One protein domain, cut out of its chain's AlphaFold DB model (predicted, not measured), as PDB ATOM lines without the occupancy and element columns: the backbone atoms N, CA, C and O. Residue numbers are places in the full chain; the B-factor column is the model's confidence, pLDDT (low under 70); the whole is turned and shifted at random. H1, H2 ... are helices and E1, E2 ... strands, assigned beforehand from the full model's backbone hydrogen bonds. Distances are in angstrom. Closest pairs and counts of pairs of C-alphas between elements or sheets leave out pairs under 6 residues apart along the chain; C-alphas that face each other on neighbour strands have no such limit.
ATOM      1  N   ASP A   7     -51.435 134.271 -68.221       96.56
ATOM      2  CA  ASP A   7     -51.788 133.611 -66.960       96.56
ATOM      3  C   ASP A   7     -51.134 132.226 -66.816       96.56
ATOM      4  O   ASP A   7     -50.732 131.817 -65.723       96.56
ATOM      5  N   VAL A   8     -50.999 131.481 -67.920       96.44
ATOM      6  CA  VAL A   8     -50.307 130.182 -67.921       96.44
ATOM      7  C   VAL A   8     -48.814 130.387 -67.705       96.44
ATOM      8  O   VAL A   8     -48.208 129.655 -66.922       96.44
ATOM      9  N   VAL A   9     -48.218 131.389 -68.358       96.31
ATOM     10  CA  VAL A   9     -46.803 131.745 -68.161       96.31
ATOM     11  C   VAL A   9     -46.547 132.149 -66.707       96.31
ATOM     12  O   VAL A   9     -45.581 131.680 -66.098       96.31
ATOM     13  N   HIS A  10     -47.444 132.942 -66.122       97.31
ATOM     14  CA  HIS A  10     -47.396 133.343 -64.720       97.31
ATOM     15  C   HIS A  10     -47.479 132.143 -63.775       97.31
ATOM     16  O   HIS A  10     -46.580 131.919 -62.959       97.31
ATOM     17  N   LEU A  11     -48.488 131.281 -63.944       97.81
ATOM     18  CA  LEU A  11     -48.608 130.050 -63.161       97.81
ATOM     19  C   LEU A  11     -47.390 129.144 -63.320       97.81
ATOM     20  O   LEU A  11     -46.957 128.504 -62.356       97.81
ATOM     21  N   PHE A  12     -46.818 129.090 -64.524       97.62
ATOM     22  CA  PHE A  12     -45.598 128.340 -64.748       97.62
ATOM     23  C   PHE A  12     -44.462 128.913 -63.903       97.62
ATOM     24  O   PHE A  12     -43.738 128.146 -63.269       97.62
ATOM     25  N   SER A  13     -44.311 130.232 -63.864       97.88
ATOM     26  CA  SER A  13     -43.298 130.903 -63.054       97.88
ATOM     27  C   SER A  13     -43.458 130.584 -61.565       97.88
ATOM     28  O   SER A  13     -42.551 129.991 -60.966       97.88
ATOM     29  N   ILE A  14     -44.626 130.878 -60.983       98.19
ATOM     30  CA  ILE A  14     -44.815 130.779 -59.530       98.19
ATOM     31  C   ILE A  14     -44.750 129.321 -59.050       98.19
ATOM     32  O   ILE A  14     -44.073 129.023 -58.067       98.19
ATOM     33  N   LEU A  15     -45.323 128.369 -59.801       98.31
ATOM     34  CA  LEU A  15     -45.392 126.958 -59.393       98.31
ATOM     35  C   LEU A  15     -44.130 126.145 -59.742       98.31
ATOM     36  O   LEU A  15     -44.112 124.923 -59.563       98.31
ATOM     37  N   LYS A  16     -43.048 126.779 -60.218       98.12
ATOM     38  CA  LYS A  16     -41.799 126.085 -60.589       98.12
ATOM     39  C   LYS A  16     -41.232 125.244 -59.445       98.12
ATOM     40  O   LYS A  16     -40.873 124.087 -59.643       98.12
ATOM     41  N   GLN A  17     -41.184 125.805 -58.237       98.25
ATOM     42  CA  GLN A  17     -40.648 125.105 -57.065       98.25
ATOM     43  C   GLN A  17     -41.562 123.970 -56.584       98.25
ATOM     44  O   GLN A  17     -41.079 122.979 -56.032       98.25
ATOM     45  N   VAL A  18     -42.872 124.076 -56.827       98.00
ATOM     46  CA  VAL A  18     -43.819 122.989 -56.553       98.00
ATOM     47  C   VAL A  18     -43.526 121.794 -57.456       98.00
ATOM     48  O   VAL A  18     -43.464 120.674 -56.951       98.00
ATOM     49  N   GLU A  19     -43.289 122.016 -58.754       98.19
ATOM     50  CA  GLU A  19     -42.899 120.945 -59.683       98.19
ATOM     51  C   GLU A  19     -41.584 120.282 -59.265       98.19
ATOM     52  O   GLU A  19     -41.511 119.060 -59.187       98.19
ATOM     53  N   GLU A  20     -40.554 121.062 -58.929       98.31
ATOM     54  CA  GLU A  20     -39.270 120.494 -58.502       98.31
ATOM     55  C   GLU A  20     -39.412 119.631 -57.246       98.31
ATOM     56  O   GLU A  20     -38.907 118.508 -57.178       98.31
ATOM     57  N   ARG A  21     -40.177 120.106 -56.263       97.75
ATOM     58  CA  ARG A  21     -40.413 119.369 -55.019       97.75
ATOM     59  C   ARG A  21     -41.403 118.219 -55.176       97.75
ATOM     60  O   ARG A  21     -41.428 117.348 -54.311       97.75
ATOM     61  N   SER A  22     -42.207 118.170 -56.238       96.44
ATOM     62  CA  SER A  22     -43.101 117.034 -56.499       96.44
ATOM     63  C   SER A  22     -42.317 115.781 -56.915       96.44
ATOM     64  O   SER A  22     -42.761 114.664 -56.648       96.44
ATOM     65  N   LYS A  23     -41.107 115.943 -57.470       96.88
ATOM     66  CA  LYS A  23     -40.249 114.843 -57.948       96.88
ATOM     67  C   LYS A  23     -39.838 113.851 -56.854       96.88
ATOM     68  O   LYS A  23     -39.549 112.699 -57.162       96.88
ATOM     69  N   ILE A  24     -39.838 114.268 -55.584       96.12
ATOM     70  CA  ILE A  24     -39.481 113.401 -54.443       96.12
ATOM     71  C   ILE A  24     -40.661 112.559 -53.934       96.12
ATOM     72  O   ILE A  24     -40.497 111.747 -53.022       96.12
ATOM     73  N   LEU A  25     -41.875 112.772 -54.457       91.31
ATOM     74  CA  LEU A  25     -43.048 112.007 -54.038       91.31
ATOM     75  C   LEU A  25     -42.901 110.540 -54.450       91.31
ATOM     76  O   LEU A  25     -42.417 110.224 -55.534       91.31
ATOM     77  N   LYS A  26     -43.397 109.626 -53.606       92.00
ATOM     78  CA  LYS A  26     -43.293 108.170 -53.833       92.00
ATOM     79  C   LYS A  26     -43.870 107.723 -55.184       92.00
ATOM     80  O   LYS A  26     -43.385 106.758 -55.762       92.00
ATOM     81  N   TRP A  27     -44.893 108.422 -55.679       90.31
ATOM     82  CA  TRP A  27     -45.567 108.141 -56.948       90.31
ATOM     83  C   TRP A  27     -45.074 108.996 -58.122       90.31
ATOM     84  O   TRP A  27     -45.565 108.820 -59.229       90.31
ATOM     85  N   ALA A  28     -44.090 109.884 -57.936       92.00
ATOM     86  CA  ALA A  28     -43.647 110.803 -58.990       92.00
ATOM     87  C   ALA A  28     -43.104 110.090 -60.240       92.00
ATOM     88  O   ALA A  28     -43.161 110.642 -61.335       92.00
ATOM     89  N   LYS A  29     -42.606 108.852 -60.098       91.75
ATOM     90  CA  LYS A  29     -42.137 108.034 -61.229       91.75
ATOM     91  C   LYS A  29     -43.265 107.623 -62.178       91.75
ATOM     92  O   LYS A  29     -43.031 107.522 -63.374       91.75
ATOM     93  N   THR A  30     -44.460 107.363 -61.651       91.75
ATOM     94  CA  THR A  30     -45.613 106.886 -62.434       91.75
ATOM     95  C   THR A  30     -46.636 107.983 -62.696       91.75
ATOM     96  O   THR A  30     -47.338 107.938 -63.700       91.75
ATOM     97  N   ARG A  31     -46.721 108.969 -61.801       90.12
ATOM     98  CA  ARG A  31     -47.679 110.077 -61.825       90.12
ATOM     99  C   ARG A  31     -46.965 111.396 -61.507       90.12
ATOM    100  O   ARG A  31     -47.074 111.906 -60.387       90.12
ATOM    101  N   PRO A  32     -46.117 111.890 -62.428       94.12
ATOM    102  CA  PRO A  32     -45.384 113.127 -62.219       94.12
ATOM    103  C   PRO A  32     -46.323 114.326 -62.335       94.12
ATOM    104  O   PRO A  32     -46.944 114.544 -63.376       94.12
ATOM    105  N   TRP A  33     -46.343 115.166 -61.303       96.12
ATOM    106  CA  TRP A  33     -46.986 116.469 -61.402       96.12
ATOM    107  C   TRP A  33     -46.089 117.427 -62.187       96.12
ATOM    108  O   TRP A  33     -44.980 117.728 -61.739       96.12
ATOM    109  N   ARG A  34     -46.564 117.898 -63.344       97.12
ATOM    110  CA  ARG A  34     -45.840 118.826 -64.227       97.12
ATOM    111  C   ARG A  34     -46.705 120.024 -64.551       97.12
ATOM    112  O   ARG A  34     -47.863 119.846 -64.925       97.12
ATOM    113  N   ARG A  35     -46.120 121.223 -64.521       97.00
ATOM    114  CA  ARG A  35     -46.819 122.458 -64.908       97.00
ATOM    115  C   ARG A  35     -47.411 122.357 -66.318       97.00
ATOM    116  O   ARG A  35     -48.552 122.738 -66.519       97.00
ATOM    117  N   SER A  36     -46.690 121.732 -67.251       95.69
ATOM    118  CA  SER A  36     -47.120 121.562 -68.646       95.69
ATOM    119  C   SER A  36     -48.313 120.627 -68.865       95.69
ATOM    120  O   SER A  36     -48.908 120.671 -69.935       95.69
ATOM    121  N   THR A  37     -48.651 119.771 -67.899       94.25
ATOM    122  CA  THR A  37     -49.781 118.831 -68.015       94.25
ATOM    123  C   THR A  37     -50.868 119.057 -66.970       94.25
ATOM    124  O   THR A  37     -51.955 118.509 -67.107       94.25
ATOM    125  N   HIS A  38     -50.586 119.844 -65.930       96.38
ATOM    126  CA  HIS A  38     -51.496 120.098 -64.812       96.38
ATOM    127  C   HIS A  38     -51.995 121.542 -64.749       96.38
ATOM    128  O   HIS A  38     -52.740 121.891 -63.836       96.38
ATOM    129  N   ILE A  39     -51.580 122.386 -65.693       97.44
ATOM    130  CA  ILE A  39     -52.063 123.755 -65.833       97.44
ATOM    131  C   ILE A  39     -52.481 123.944 -67.283       97.44
ATOM    132  O   ILE A  39     -51.674 123.761 -68.194       97.44
ATOM    133  N   TRP A  40     -53.749 124.272 -67.496       95.44
ATOM    134  CA  TRP A  40     -54.307 124.473 -68.828       95.44
ATOM    135  C   TRP A  40     -55.548 125.357 -68.764       95.44
ATOM    136  O   TRP A  40     -56.138 125.548 -67.700       95.44
ATOM    137  N   TYR A  41     -55.969 125.861 -69.920       93.62
ATOM    138  CA  TYR A  41     -57.305 126.418 -70.085       93.62
ATOM    139  C   TYR A  41     -58.281 125.331 -70.514       93.62
ATOM    140  O   TYR A  41     -58.053 124.629 -71.498       93.62
ATOM    141  N   GLU A  42     -59.388 125.216 -69.792       89.19
ATOM    142  CA  GLU A  42     -60.554 124.449 -70.219       89.19
ATOM    143  C   GLU A  42     -61.618 125.434 -70.705       89.19
ATOM    144  O   GLU A  42     -62.259 126.129 -69.908       89.19
ATOM    145  N   SER A  43     -61.755 125.535 -72.028       86.81
ATOM    146  CA  SER A  43     -62.424 126.658 -72.694       86.81
ATOM    147  C   SER A  43     -61.780 127.989 -72.277       86.81
ATOM    148  O   SER A  43     -60.675 128.284 -72.712       86.81
ATOM    149  N   GLU A  44     -62.415 128.758 -71.394       89.69
ATOM    150  CA  GLU A  44     -61.913 130.053 -70.898       89.69
ATOM    151  C   GLU A  44     -61.516 130.009 -69.414       89.69
ATOM    152  O   GLU A  44     -61.053 130.997 -68.852       89.69
ATOM    153  N   LEU A  45     -61.716 128.867 -68.749       92.69
ATOM    154  CA  LEU A  45     -61.431 128.711 -67.330       92.69
ATOM    155  C   LEU A  45     -60.016 128.183 -67.140       92.69
ATOM    156  O   LEU A  45     -59.700 127.075 -67.572       92.69
ATOM    157  N   LEU A  46     -59.188 128.952 -66.443       96.25
ATOM    158  CA  LEU A  46     -57.850 128.523 -66.078       96.25
ATOM    159  C   LEU A  46     -57.913 127.460 -64.978       96.25
ATOM    160  O   LEU A  46     -58.508 127.661 -63.913       96.25
ATOM    161  N   VAL A  47     -57.310 126.307 -65.251       95.88
ATOM    162  CA  VAL A  47     -57.338 125.128 -64.390       95.88
ATOM    163  C   VAL A  47     -55.952 124.854 -63.824       95.88
ATOM    164  O   VAL A  47     -54.965 124.822 -64.551       95.88
ATOM    165  N   VAL A  48     -55.902 124.603 -62.517       97.44
ATOM    166  CA  VAL A  48     -54.738 124.097 -61.790       97.44
ATOM    167  C   VAL A  48     -55.117 122.765 -61.162       97.44
ATOM    168  O   VAL A  48     -55.916 122.689 -60.223       97.44
ATOM    169  N   ASP A  49     -54.541 121.694 -61.675       95.44
ATOM    170  CA  ASP A  49     -54.788 120.360 -61.169       95.44
ATOM    171  C   ASP A  49     -53.825 119.999 -60.047       95.44
ATOM    172  O   ASP A  49     -52.618 120.065 -60.202       95.44
ATOM    173  N   LEU A  50     -54.356 119.619 -58.893       95.00
ATOM    174  CA  LEU A  50     -53.624 119.312 -57.668       95.00
ATOM    175  C   LEU A  50     -53.650 117.812 -57.342       95.00
ATOM    176  O   LEU A  50     -53.217 117.423 -56.254       95.00
ATOM    177  N   HIS A  51     -54.219 116.962 -58.204       89.94
ATOM    178  CA  HIS A  51     -54.522 115.577 -57.840       89.94
ATOM    179  C   HIS A  51     -53.271 114.699 -57.649       89.94
ATOM    180  O   HIS A  51     -53.324 113.749 -56.867       89.94
ATOM    181  N   ASP A  52     -52.161 115.017 -58.322       91.25
ATOM    182  CA  ASP A  52     -50.875 114.309 -58.197       91.25
ATOM    183  C   ASP A  52     -49.956 114.917 -57.121       91.25
ATOM    184  O   ASP A  52     -48.861 114.412 -56.856       91.25
ATOM    185  N   LEU A  53     -50.415 115.961 -56.423       92.62
ATOM    186  CA  LEU A  53     -49.707 116.564 -55.298       92.62
ATOM    187  C   LEU A  53     -50.163 115.971 -53.962       92.62
ATOM    188  O   LEU A  53     -51.345 115.728 -53.703       92.62
ATOM    189  N   ASN A  54     -49.212 115.831 -53.035       90.62
ATOM    190  CA  ASN A  54     -49.564 115.635 -51.633       90.62
ATOM    191  C   ASN A  54     -50.197 116.916 -51.048       90.62
ATOM    192  O   ASN A  54     -50.086 118.007 -51.607       90.62
ATOM    193  N   THR A  55     -50.830 116.810 -49.879       90.38
ATOM    194  CA  THR A  55     -51.564 117.940 -49.287       90.38
ATOM    195  C   THR A  55     -50.674 119.145 -48.966       90.38
ATOM    196  O   THR A  55     -51.149 120.276 -49.038       90.38
ATOM    197  N   LYS A  56     -49.386 118.934 -48.650       93.06
ATOM    198  CA  LYS A  56     -48.434 120.023 -48.380       93.06
ATOM    199  C   LYS A  56     -48.182 120.851 -49.642       93.06
ATOM    200  O   LYS A  56     -48.349 122.065 -49.598       93.06
ATOM    201  N   LEU A  57     -47.838 120.196 -50.751       95.75
ATOM    202  CA  LEU A  57     -47.572 120.859 -52.031       95.75
ATOM    203  C   LEU A  57     -48.848 121.437 -52.657       95.75
ATOM    204  O   LEU A  57     -48.817 122.539 -53.195       95.75
ATOM    205  N   ALA A  58     -49.991 120.758 -52.521       95.44
ATOM    206  CA  ALA A  58     -51.279 121.293 -52.963       95.44
ATOM    207  C   ALA A  58     -51.642 122.587 -52.213       95.44
ATOM    208  O   ALA A  58     -52.061 123.566 -52.821       95.44
ATOM    209  N   LYS A  59     -51.442 122.615 -50.887       95.75
ATOM    210  CA  LYS A  59     -51.672 123.813 -50.068       95.75
ATOM    211  C   LYS A  59     -50.743 124.961 -50.471       95.75
ATOM    212  O   LYS A  59     -51.192 126.097 -50.562       95.75
ATOM    213  N   GLU A  60     -49.468 124.660 -50.693       97.38
ATOM    214  CA  GLU A  60     -48.460 125.622 -51.149       97.38
ATOM    215  C   GLU A  60     -48.828 126.230 -52.507       97.38
ATOM    216  O   GLU A  60     -48.820 127.450 -52.636       97.38
ATOM    217  N   SER A  61     -49.266 125.403 -53.461       97.94
ATOM    218  CA  SER A  61     -49.716 125.858 -54.785       97.94
ATOM    219  C   SER A  61     -50.865 126.858 -54.676       97.94
ATOM    220  O   SER A  61     -50.823 127.929 -55.266       97.94
ATOM    221  N   ILE A  62     -51.874 126.544 -53.855       97.44
ATOM    222  CA  ILE A  62     -53.025 127.433 -53.652       97.44
ATOM    223  C   ILE A  62     -52.584 128.750 -53.019       97.44
ATOM    224  O   ILE A  62     -53.070 129.797 -53.422       97.44
ATOM    225  N   HIS A  63     -51.684 128.722 -52.032       97.81
ATOM    226  CA  HIS A  63     -51.169 129.957 -51.441       97.81
ATOM    227  C   HIS A  63     -50.469 130.833 -52.479       97.81
ATOM    228  O   HIS A  63     -50.828 131.997 -52.589       97.81
ATOM    229  N   GLN A  64     -49.578 130.263 -53.293       98.12
ATOM    230  CA  GLN A  64     -48.885 131.010 -54.346       98.12
ATOM    231  C   GLN A  64     -49.860 131.629 -55.357       98.12
ATOM    232  O   GLN A  64     -49.727 132.804 -55.685       98.12
ATOM    233  N   CYS A  65     -50.888 130.886 -55.785       97.62
ATOM    234  CA  CYS A  65     -51.941 131.434 -56.644       97.62
ATOM    235  C   CYS A  65     -52.712 132.571 -55.958       97.62
ATOM    236  O   CYS A  65     -52.960 133.605 -56.562       97.62
ATOM    237  N   LEU A  66     -53.106 132.392 -54.693       96.38
ATOM    238  CA  LEU A  66     -53.895 133.385 -53.959       96.38
ATOM    239  C   LEU A  66     -53.130 134.666 -53.629       96.38
ATOM    240  O   LEU A  66     -53.761 135.702 -53.423       96.38
ATOM    241  N   ASP A  67     -51.814 134.572 -53.490       96.44
ATOM    242  CA  ASP A  67     -50.956 135.695 -53.127       96.44
ATOM    243  C   ASP A  67     -50.545 136.529 -54.361       96.44
ATOM    244  O   ASP A  67     -49.930 137.571 -54.182       96.44
ATOM    245  N   THR A  68     -50.929 136.103 -55.575       96.81
ATOM    246  CA  THR A  68     -50.612 136.764 -56.860       96.81
ATOM    247  C   THR A  68     -51.846 136.972 -57.753       96.81
ATOM    248  O   THR A  68     -51.730 137.090 -58.969       96.81
ATOM    249  N   LEU A  69     -53.062 136.963 -57.183       95.62
ATOM    250  CA  LEU A  69     -54.320 137.027 -57.957       95.62
ATOM    251  C   LEU A  69     -54.497 138.312 -58.773       95.62
ATOM    252  O   LEU A  69     -55.235 138.315 -59.752       95.62
ATOM    253  N   ASP A  70     -53.879 139.403 -58.345       94.19
ATOM    254  CA  ASP A  70     -53.883 140.696 -59.027       94.19
ATOM    255  C   ASP A  70     -53.058 140.704 -60.320       94.19
ATOM    256  O   ASP A  70     -53.298 141.550 -61.180       94.19
ATOM    257  N   GLU A  71     -52.156 139.736 -60.490       96.06
ATOM    258  CA  GLU A  71     -51.346 139.555 -61.697       96.06
ATOM    259  C   GLU A  71     -52.075 138.760 -62.797       96.06
ATOM    260  O   GLU A  71     -51.591 138.698 -63.924       96.06
ATOM    261  N   PHE A  72     -53.237 138.164 -62.496       95.81
ATOM    262  CA  PHE A  72     -54.015 137.394 -63.471       95.81
ATOM    263  C   PHE A  72     -54.905 138.291 -64.343       95.81
ATOM    264  O   PHE A  72     -55.609 139.193 -63.870       95.81
ATOM    265  N   GLU A  73     -54.942 137.977 -65.634       95.44
ATOM    266  CA  GLU A  73     -55.891 138.528 -66.593       95.44
ATOM    267  C   GLU A  73     -57.283 137.920 -66.403       95.44
ATOM    268  O   GLU A  73     -58.278 138.642 -66.458       95.44
ATOM    269  N   THR A  74     -57.380 136.615 -66.129       95.38
ATOM    270  CA  THR A  74     -58.654 135.981 -65.773       95.38
ATOM    271  C   THR A  74     -59.145 136.401 -64.387       95.38
ATOM    272  O   THR A  74     -58.370 136.666 -63.474       95.38
ATOM    273  N   GLY A  75     -60.465 136.408 -64.193       95.88
ATOM    274  CA  GLY A  75     -61.092 136.644 -62.892       95.88
ATOM    275  C   GLY A  75     -61.424 135.387 -62.087       95.88
ATOM    276  O   GLY A  75     -62.061 135.488 -61.028       95.88
ATOM    277  N   ALA A  76     -61.052 134.201 -62.583       96.50
ATOM    278  CA  ALA A  76     -61.353 132.937 -61.923       96.50
ATOM    279  C   ALA A  76     -60.263 131.868 -62.088       96.50
ATOM    280  O   ALA A  76     -59.643 131.734 -63.136       96.50
ATOM    281  N   LEU A  77     -60.103 131.036 -61.057       97.12
ATOM    282  CA  LEU A  77     -59.231 129.860 -61.060       97.12
ATOM    283  C   LEU A  77     -60.018 128.614 -60.664       97.12
ATOM    284  O   LEU A  77     -60.756 128.620 -59.677       97.12
ATOM    285  N   CYS A  78     -59.818 127.515 -61.382       95.81
ATOM    286  CA  CYS A  78     -60.370 126.212 -61.035       95.81
ATOM    287  C   CYS A  78     -59.294 125.279 -60.490       95.81
ATOM    288  O   CYS A  78     -58.340 124.943 -61.177       95.81
ATOM    289  N   PHE A  79     -59.503 124.770 -59.281       95.94
ATOM    290  CA  PHE A  79     -58.648 123.769 -58.662       95.94
ATOM    291  C   PHE A  79     -59.255 122.374 -58.815       95.94
ATOM    292  O   PHE A  79     -60.353 122.101 -58.310       95.94
ATOM    293  N   VAL A  80     -58.527 121.464 -59.462       93.62
ATOM    294  CA  VAL A  80     -58.877 120.036 -59.492       93.62
ATOM    295  C   VAL A  80     -58.174 119.347 -58.325       93.62
ATOM    296  O   VAL A  80     -56.983 119.485 -58.111       93.62
ATOM    297  N   THR A  81     -58.925 118.634 -57.495       88.31
ATOM    298  CA  THR A  81     -58.462 118.053 -56.219       88.31
ATOM    299  C   THR A  81     -58.453 116.524 -56.231       88.31
ATOM    300  O   THR A  81     -58.111 115.898 -55.225       88.31
ATOM    301  N   GLY A  82     -58.824 115.928 -57.369       75.25
ATOM    302  CA  GLY A  82     -59.059 114.498 -57.530       75.25
ATOM    303  C   GLY A  82     -60.356 114.013 -56.866       75.25
ATOM    304  O   GLY A  82     -60.975 114.697 -56.050       75.25
ATOM    305  N   MET A  83     -60.777 112.796 -57.218       66.00
ATOM    306  CA  MET A  83     -62.005 112.174 -56.694       66.00
ATOM    307  C   MET A  83     -61.788 111.368 -55.400       66.00
ATOM    308  O   MET A  83     -62.740 110.830 -54.853       66.00
ATOM    309  N   GLY A  84     -60.545 111.222 -54.926       60.12
ATOM    310  CA  GLY A  84     -60.226 110.434 -53.726       60.12
ATOM    311  C   GLY A  84     -60.309 108.908 -53.885       60.12
ATOM    312  O   GLY A  84     -59.921 108.214 -52.955       60.12
ATOM    313  N   LYS A  85     -60.726 108.385 -55.051       53.00
ATOM    314  CA  LYS A  85     -60.919 106.942 -55.324       53.00
ATOM    315  C   LYS A  85     -59.678 106.060 -55.096       53.00
ATOM    316  O   LYS A  85     -59.823 104.881 -54.821       53.00
ATOM    317  N   ASN A  86     -58.479 106.639 -55.193       53.50
ATOM    318  CA  ASN A  86     -57.199 105.939 -55.005       53.50
ATOM    319  C   ASN A  86     -56.448 106.406 -53.742       53.50
ATOM    320  O   ASN A  86     -55.262 106.124 -53.579       53.50
ATOM    321  N   SER A  87     -57.109 107.169 -52.867       54.09
ATOM    322  CA  SER A  87     -56.536 107.637 -51.603       54.09
ATOM    323  C   SER A  87     -56.889 106.663 -50.475       54.09
ATOM    324  O   SER A  87     -58.029 106.200 -50.429       54.09
ATOM    325  N   PRO A  88     -55.990 106.398 -49.503       47.94
ATOM    326  CA  PRO A  88     -56.334 105.613 -48.318       47.94
ATOM    327  C   PRO A  88     -57.586 106.177 -47.626       47.94
ATOM    328  O   PRO A  88     -57.605 107.349 -47.233       47.94
ATOM    329  N   GLY A  89     -58.632 105.352 -47.517       51.12
ATOM    330  CA  GLY A  89     -59.929 105.718 -46.938       51.12
ATOM    331  C   GLY A  89     -60.916 106.421 -47.881       51.12
ATOM    332  O   GLY A  89     -61.898 106.967 -47.395       51.12
ATOM    333  N   ASN A  90     -60.675 106.458 -49.200       54.47
ATOM    334  CA  ASN A  90     -61.542 107.111 -50.202       54.47
ATOM    335  C   ASN A  90     -61.812 108.610 -49.962       54.47
ATOM    336  O   ASN A  90     -62.718 109.202 -50.549       54.47
ATOM    337  N   VAL A  91     -61.013 109.264 -49.113       56.94
ATOM    338  CA  VAL A  91     -61.185 110.683 -48.793       56.94
ATOM    339  C   VAL A  91     -60.330 111.536 -49.722       56.94
ATOM    340  O   VAL A  91     -59.098 111.441 -49.737       56.94
ATOM    341  N   ALA A  92     -60.968 112.464 -50.435       66.06
ATOM    342  CA  ALA A  92     -60.285 113.556 -51.123       66.06
ATOM    343  C   ALA A  92     -59.749 114.574 -50.092       66.06
ATOM    344  O   ALA A  92     -60.325 115.646 -49.891       66.06
ATOM    345  N   LYS A  93     -58.648 114.232 -49.402       73.62
ATOM    346  CA  LYS A  93     -58.016 115.085 -48.370       73.62
ATOM    347  C   LYS A  93     -57.745 116.501 -48.888       73.62
ATOM    348  O   LYS A  93     -57.983 117.477 -48.175       73.62
ATOM    349  N   ASN A  94     -57.334 116.607 -50.153       81.12
ATOM    350  CA  ASN A  94     -57.078 117.887 -50.804       81.12
ATOM    351  C   ASN A  94     -58.367 118.713 -50.941       81.12
ATOM    352  O   ASN A  94     -58.343 119.894 -50.623       81.12
ATOM    353  N   ARG A  95     -59.515 118.111 -51.278       87.25
ATOM    354  CA  ARG A  95     -60.789 118.831 -51.455       87.25
ATOM    355  C   ARG A  95     -61.220 119.602 -50.208       87.25
ATOM    356  O   ARG A  95     -61.524 120.789 -50.298       87.25
ATOM    357  N   LYS A  96     -61.233 118.949 -49.038       87.00
ATOM    358  CA  LYS A  96     -61.612 119.601 -47.767       87.00
ATOM    359  C   LYS A  96     -60.637 120.726 -47.413       87.00
ATOM    360  O   LYS A  96     -61.065 121.795 -46.988       87.00
ATOM    361  N   MET A  97     -59.339 120.492 -47.617       91.19
ATOM    362  CA  MET A  97     -58.294 121.491 -47.385       91.19
ATOM    363  C   MET A  97     -58.471 122.716 -48.293       91.19
ATOM    364  O   MET A  97     -58.549 123.829 -47.776       91.19
ATOM    365  N   VAL A  98     -58.620 122.509 -49.607       92.31
ATOM    366  CA  VAL A  98     -58.818 123.576 -50.601       92.31
ATOM    367  C   VAL A  98     -60.059 124.392 -50.258       92.31
ATOM    368  O   VAL A  98     -59.978 125.607 -50.116       92.31
ATOM    369  N   MET A  99     -61.195 123.728 -50.029       91.94
ATOM    370  CA  MET A  99     -62.453 124.401 -49.702       91.94
ATOM    371  C   MET A  99     -62.336 125.264 -48.436       91.94
ATOM    372  O   MET A  99     -62.805 126.400 -48.415       91.94
ATOM    373  N   ASN A 100     -61.688 124.757 -47.384       92.56
ATOM    374  CA  ASN A 100     -61.483 125.512 -46.148       92.56
ATOM    375  C   ASN A 100     -60.589 126.740 -46.357       92.56
ATOM    376  O   ASN A 100     -60.876 127.811 -45.820       92.56
ATOM    377  N   LEU A 101     -59.512 126.586 -47.130       94.06
ATOM    378  CA  LEU A 101     -58.561 127.655 -47.418       94.06
ATOM    379  C   LEU A 101     -59.228 128.771 -48.231       94.06
ATOM    380  O   LEU A 101     -59.187 129.933 -47.820       94.06
ATOM    381  N   LEU A 102     -59.919 128.407 -49.314       94.75
ATOM    382  CA  LEU A 102     -60.641 129.355 -50.158       94.75
ATOM    383  C   LEU A 102     -61.741 130.072 -49.374       94.75
ATOM    384  O   LEU A 102     -61.783 131.297 -49.387       94.75
ATOM    385  N   ARG A 103     -62.569 129.352 -48.600       94.19
ATOM    386  CA  ARG A 103     -63.612 129.972 -47.760       94.19
ATOM    387  C   ARG A 103     -63.034 130.968 -46.761       94.19
ATOM    388  O   ARG A 103     -63.613 132.029 -46.554       94.19
ATOM    389  N   LYS A 104     -61.892 130.650 -46.143       93.50
ATOM    390  CA  LYS A 104     -61.223 131.557 -45.200       93.50
ATOM    391  C   LYS A 104     -60.771 132.856 -45.874       93.50
ATOM    392  O   LYS A 104     -60.830 133.903 -45.234       93.50
ATOM    393  N   LYS A 105     -60.305 132.794 -47.124       92.50
ATOM    394  CA  LYS A 105     -59.866 133.973 -47.886       92.50
ATOM    395  C   LYS A 105     -61.057 134.752 -48.461       92.50
ATOM    396  O   LYS A 105     -61.112 135.957 -48.251       92.50
ATOM    397  N   ALA A 106     -62.049 134.073 -49.037       91.81
ATOM    398  CA  ALA A 106     -63.267 134.690 -49.572       91.81
ATOM    399  C   ALA A 106     -64.079 135.441 -48.502       91.81
ATOM    400  O   ALA A 106     -64.573 136.526 -48.756       91.81
ATOM    401  N   ARG A 107     -64.125 134.957 -47.250       91.12
ATOM    402  CA  ARG A 107     -64.766 135.689 -46.133       91.12
ATOM    403  C   ARG A 107     -64.200 137.090 -45.872       91.12
ATOM    404  O   ARG A 107     -64.827 137.860 -45.162       91.12
ATOM    405  N   LYS A 108     -63.003 137.397 -46.377       90.62
ATOM    406  CA  LYS A 108     -62.357 138.707 -46.223       90.62
ATOM    407  C   LYS A 108     -62.583 139.632 -47.425       90.62
ATOM    408  O   LYS A 108     -62.057 140.741 -47.422       90.62
ATOM    409  N   LYS A 109     -63.261 139.156 -48.473       89.81
ATOM    410  CA  LYS A 109     -63.422 139.834 -49.763       89.81
ATOM    411  C   LYS A 109     -64.836 139.571 -50.282       89.81
ATOM    412  O   LYS A 109     -65.105 138.503 -50.814       89.81
ATOM    413  N   GLU A 110     -65.728 140.544 -50.125       81.69
ATOM    414  CA  GLU A 110     -67.157 140.391 -50.450       81.69
ATOM    415  C   GLU A 110     -67.423 140.031 -51.918       81.69
ATOM    416  O   GLU A 110     -68.384 139.326 -52.208       81.69
ATOM    417  N   SER A 111     -66.547 140.446 -52.837       89.56
ATOM    418  CA  SER A 111     -66.662 140.143 -54.267       89.56
ATOM    419  C   SER A 111     -66.263 138.714 -54.650       89.56
ATOM    420  O   SER A 111     -66.428 138.328 -55.806       89.56
ATOM    421  N   TRP A 112     -65.707 137.925 -53.725       94.56
ATOM    422  CA  TRP A 112     -65.223 136.580 -54.030       94.56
ATOM    423  C   TRP A 112     -66.316 135.536 -53.837       94.56
ATOM    424  O   TRP A 112     -66.927 135.440 -52.770       94.56
ATOM    425  N   SER A 113     -66.484 134.659 -54.823       94.31
ATOM    426  CA  SER A 113     -67.394 133.517 -54.741       94.31
ATOM    427  C   SER A 113     -66.670 132.199 -55.004       94.31
ATOM    428  O   SER A 113     -65.632 132.128 -55.663       94.31
ATOM    429  N   ILE A 114     -67.205 131.120 -54.429       94.19
ATOM    430  CA  ILE A 114     -66.652 129.771 -54.575       94.19
ATOM    431  C   ILE A 114     -67.736 128.876 -55.157       94.19
ATOM    432  O   ILE A 114     -68.787 128.686 -54.544       94.19
ATOM    433  N   HIS A 115     -67.442 128.275 -56.302       91.81
ATOM    434  CA  HIS A 115     -68.321 127.348 -57.001       91.81
ATOM    435  C   HIS A 115     -67.705 125.948 -56.996       91.81
ATOM    436  O   HIS A 115     -66.489 125.770 -56.995       91.81
ATOM    437  N   SER A 116     -68.540 124.915 -56.973       87.19
ATOM    438  CA  SER A 116     -68.084 123.523 -57.009       87.19
ATOM    439  C   SER A 116     -68.926 122.742 -58.023       87.19
ATOM    440  O   SER A 116     -69.770 121.948 -57.607       87.19
ATOM    441  N   PRO A 117     -68.706 122.954 -59.334       72.06
ATOM    442  CA  PRO A 117     -69.589 122.460 -60.397       72.06
ATOM    443  C   PRO A 117     -69.583 120.933 -60.576       72.06
ATOM    444  O   PRO A 117     -70.385 120.404 -61.334       72.06
ATOM    445  N   GLY A 118     -68.701 120.198 -59.892       70.62
ATOM    446  CA  GLY A 118     -68.643 118.745 -60.006       70.62
ATOM    447  C   GLY A 118     -67.683 118.084 -59.021       70.62
ATOM    448  O   GLY A 118     -67.067 118.727 -58.161       70.62
ATOM    449  N   MET A 119     -67.558 116.763 -59.146       74.00
ATOM    450  CA  MET A 119     -66.759 115.944 -58.239       74.00
ATOM    451  C   MET A 119     -65.263 116.246 -58.402       74.00
ATOM    452  O   MET A 119     -64.685 116.066 -59.467       74.00
ATOM    453  N   GLY A 120     -64.632 116.717 -57.326       84.00
ATOM    454  CA  GLY A 120     -63.197 117.012 -57.304       84.00
ATOM    455  C   GLY A 120     -62.808 118.393 -57.833       84.00
ATOM    456  O   GLY A 120     -61.638 118.736 -57.717       84.00
ATOM    457  N   ARG A 121     -63.739 119.219 -58.320       90.19
ATOM    458  CA  ARG A 121     -63.443 120.582 -58.803       90.19
ATOM    459  C   ARG A 121     -63.907 121.643 -57.813       90.19
ATOM    460  O   ARG A 121     -64.947 121.471 -57.169       90.19
ATOM    461  N   ILE A 122     -63.126 122.707 -57.668       93.38
ATOM    462  CA  ILE A 122     -63.471 123.886 -56.870       93.38
ATOM    463  C   ILE A 122     -62.995 125.124 -57.625       93.38
ATOM    464  O   ILE A 122     -61.797 125.301 -57.808       93.38
ATOM    465  N   THR A 123     -63.923 125.981 -58.028       95.44
ATOM    466  CA  THR A 123     -63.644 127.233 -58.730       95.44
ATOM    467  C   THR A 123     -63.724 128.400 -57.757       95.44
ATOM    468  O   THR A 123     -64.714 128.542 -57.039       95.44
ATOM    469  N   LEU A 124     -62.689 129.232 -57.735       96.50
ATOM    470  CA  LEU A 124     -62.687 130.540 -57.095       96.50
ATOM    471  C   LEU A 124     -62.928 131.598 -58.169       96.50
ATOM    472  O   LEU A 124     -62.152 131.681 -59.115       96.50
ATOM    473  N   VAL A 125     -63.949 132.425 -57.988       96.38
ATOM    474  CA  VAL A 125     -64.120 133.678 -58.725       96.38
ATOM    475  C   VAL A 125     -63.661 134.796 -57.797       96.38
ATOM    476  O   VAL A 125     -64.211 134.957 -56.709       96.38
ATOM    477  N   PHE A 126     -62.620 135.523 -58.194       95.81
ATOM    478  CA  PHE A 126     -62.020 136.609 -57.408       95.81
ATOM    479  C   PHE A 126     -62.172 137.982 -58.072       95.81
ATOM    480  O   PHE A 126     -62.043 139.000 -57.391       95.81
ATOM    481  N   ASN A 127     -62.489 138.011 -59.370       94.94
ATOM    482  CA  ASN A 127     -62.912 139.201 -60.100       94.94
ATOM    483  C   ASN A 127     -64.084 138.836 -61.038       94.94
ATOM    484  O   ASN A 127     -63.843 138.297 -62.116       94.94
ATOM    485  N   PRO A 128     -65.345 139.093 -60.642       92.38
ATOM    486  CA  PRO A 128     -66.516 138.735 -61.442       92.38
ATOM    487  C   PRO A 128     -66.540 139.352 -62.847       92.38
ATOM    488  O   PRO A 128     -66.994 138.690 -63.775       92.38
ATOM    489  N   ASP A 129     -66.008 140.565 -63.016       92.31
ATOM    490  CA  ASP A 129     -66.022 141.289 -64.297       92.31
ATOM    491  C   ASP A 129     -65.075 140.667 -65.332       92.31
ATOM    492  O   ASP A 129     -65.290 140.782 -66.536       92.31
ATOM    493  N   LYS A 130     -64.031 139.977 -64.855       93.25
ATOM    494  CA  LYS A 130     -63.054 139.251 -65.681       93.25
ATOM    495  C   LYS A 130     -63.278 137.733 -65.682       93.25
ATOM    496  O   LYS A 130     -62.499 136.992 -66.281       93.25
ATOM    497  N   ALA A 131     -64.274 137.234 -64.952       92.62
ATOM    498  CA  ALA A 131     -64.487 135.799 -64.803       92.62
ATOM    499  C   ALA A 131     -65.242 135.226 -66.014       92.62
ATOM    500  O   ALA A 131     -66.291 135.754 -66.391       92.62
ATOM    501  N   PRO A 132     -64.781 134.104 -66.596       90.88
ATOM    502  CA  PRO A 132     -65.504 133.458 -67.680       90.88
ATOM    503  C   PRO A 132     -66.851 132.927 -67.180       90.88
ATOM    504  O   PRO A 132     -66.990 132.501 -66.028       90.88
ATOM    505  N   ARG A 133     -67.857 132.874 -68.061       85.81
ATOM    506  CA  ARG A 133     -69.215 132.410 -67.700       85.81
ATOM    507  C   ARG A 133     -69.224 130.983 -67.142       85.81
ATOM    508  O   ARG A 133     -70.029 130.660 -66.273       85.81
ATOM    509  N   SER A 134     -68.293 130.142 -67.590       83.25
ATOM    510  CA  SER A 134     -68.108 128.776 -67.088       83.25
ATOM    511  C   SER A 134     -67.688 128.720 -65.609       83.25
ATOM    512  O   SER A 134     -67.956 127.720 -64.940       83.25
ATOM    513  N   ALA A 135     -67.081 129.782 -65.064       84.19
ATOM    514  CA  ALA A 135     -66.622 129.831 -63.676       84.19
ATOM    515  C   ALA A 135     -67.753 130.022 -62.657       84.19
ATOM    516  O   ALA A 135     -67.651 129.545 -61.525       84.19
ATOM    517  N   THR A 136     -68.831 130.705 -63.048       71.56
ATOM    518  CA  THR A 136     -69.929 131.084 -62.143       71.56
ATOM    519  C   THR A 136     -70.975 129.978 -61.981       71.56
ATOM    520  O   THR A 136     -71.892 130.096 -61.167       71.56
ATOM    521  N   GLY A 137     -70.857 128.881 -62.742       60.38
ATOM    522  CA  GLY A 137     -71.842 127.797 -62.749       60.38
ATOM    523  C   GLY A 137     -73.206 128.218 -63.311       60.38
ATOM    524  O   GLY A 137     -74.187 127.491 -63.152       60.38
ATOM    525  N   GLN A 138     -73.293 129.383 -63.962       55.84
ATOM    526  CA  GLN A 138     -74.482 129.770 -64.703       55.84
ATOM    527  C   GLN A 138     -74.558 128.911 -65.970       55.84
ATOM    528  O   GLN A 138     -73.779 129.088 -66.901       55.84
ATOM    529  N   LEU A 139     -75.509 127.968 -66.004       51.69
ATOM    530  CA  LEU A 139     -75.923 127.329 -67.256       51.69
ATOM    531  C   LEU A 139     -76.221 128.430 -68.279       51.69
ATOM    532  O   LEU A 139     -76.896 129.409 -67.930       51.69
TER     533      LEU A 139
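This is residues 7 to 139 of the 165 residues of an uncharacterized protein of Deltaproteobacteria bacterium (UniProt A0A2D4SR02). A strongly twisted sheet of five strands has helices over one face: H1 over the E1 edge, H5 along E5, and H4 between these two helices. H2 packs on H4 away from the sheet, and residues 85 to 90, in the long link from E3 to H5, stick out as a free loop. The printed part has 133 residues with five named helices and five named strands, in the order H1 H2 H3 E1 E2 H4 E3 H5 E4 E5; the class is mixed, helices and strands. The sheet is mixed too, in the order E1, E2, E3, E5, E4, with E2 and E3 parallel and the other neighbours antiparallel. The whole is compact, with a radius of gyration of the C-alphas of 14.1 A and spans of 41 by 32 by 28 A.

Find C-alpha 7 at (-51.788, 133.611, -66.960); from there H1 runs through residues 7 to 14, 10.6 A long. After one residue comes H2, residues 16 to 22, 10.0 A, and farther on H3, the four residues 35 to 38. Read straight on into E1, residues 39 to 42, 9.6 A, and then E2, residues 45 to 49, 12.3 A. At C-alpha 55, (-51.564, 117.940, -49.287), H4 begins and runs 16.3 A to residue 66. E3 follows at residues 76 to 80, 13.4 A, and then H5, the longest helix, at residues 93 to 106, 20.3 A. Look last for E4, residues 113 to 115, and E5, residues 121 to 125, 13.1 A, which ends at C-alpha 125, (-64.120, 133.678, -58.725).

Start at the edge strand E1: it forms a hairpin with E2, antiparallel at 142 degrees, with N 47 and O 40 at 2.8 A. E2 and E3 are parallel at 32 degrees, with N 48 and O 78 at 2.8 A. E3 and E5 are antiparallel at 165 degrees, with N 79 and O 122 at 2.8 A. E5 and the other edge strand, E4, form a hairpin, antiparallel at 158 degrees, with N 115 and O 123 at 2.8 A. E2, H4 and E3 make a strand-helix-strand unit, two parallel neighbour strands with a helix between them along the chain; its crossover is right-handed. E3, H5 and E4 make a split unit, with E5 between the two strands in the sheet, also right-handed. H1, H4 and H5 on one face of the sheet give two layers, helices and sheet. H5 lies over E5 at a height over the sheet of 9.6 A and runs along the strands, at 11 degrees to E5 on the local plane. H4 is the hub, touching three helices. It touches H5 at a shallow tilt of 26 degrees, the same way, closest at the C-alphas of Thr 55 and Asn 94, 5.7 A. It touches H2 at a shallow tilt of 11 degrees, opposite ways, closest at the C-alphas of Val 18 and Leu 57, 6.3 A. H1 and H4 only just touch, with 3 pairs of C-alphas within 8 A, the closest being Ile 14 and Gln 64 at 6.6 A. H3 only grazes the sheet, with its residues 35 to 38. In H1, H2, H4 and H5 every O i to N i+4 pair is within hydrogen-bond range; H3 is too short for such a pair.

The two C-alphas farthest apart are those of Lys 29 and Glu 110, at 42.3 A. The printed part has no cut. The links H2 to H3 and E3 to H5 are long, 12 residues each, and residues 126 to 139 after E5 hold no named element. The mean pLDDT of the printed part is 89.1; look for values under 70 at residues 83 to 92 and 137 to 139.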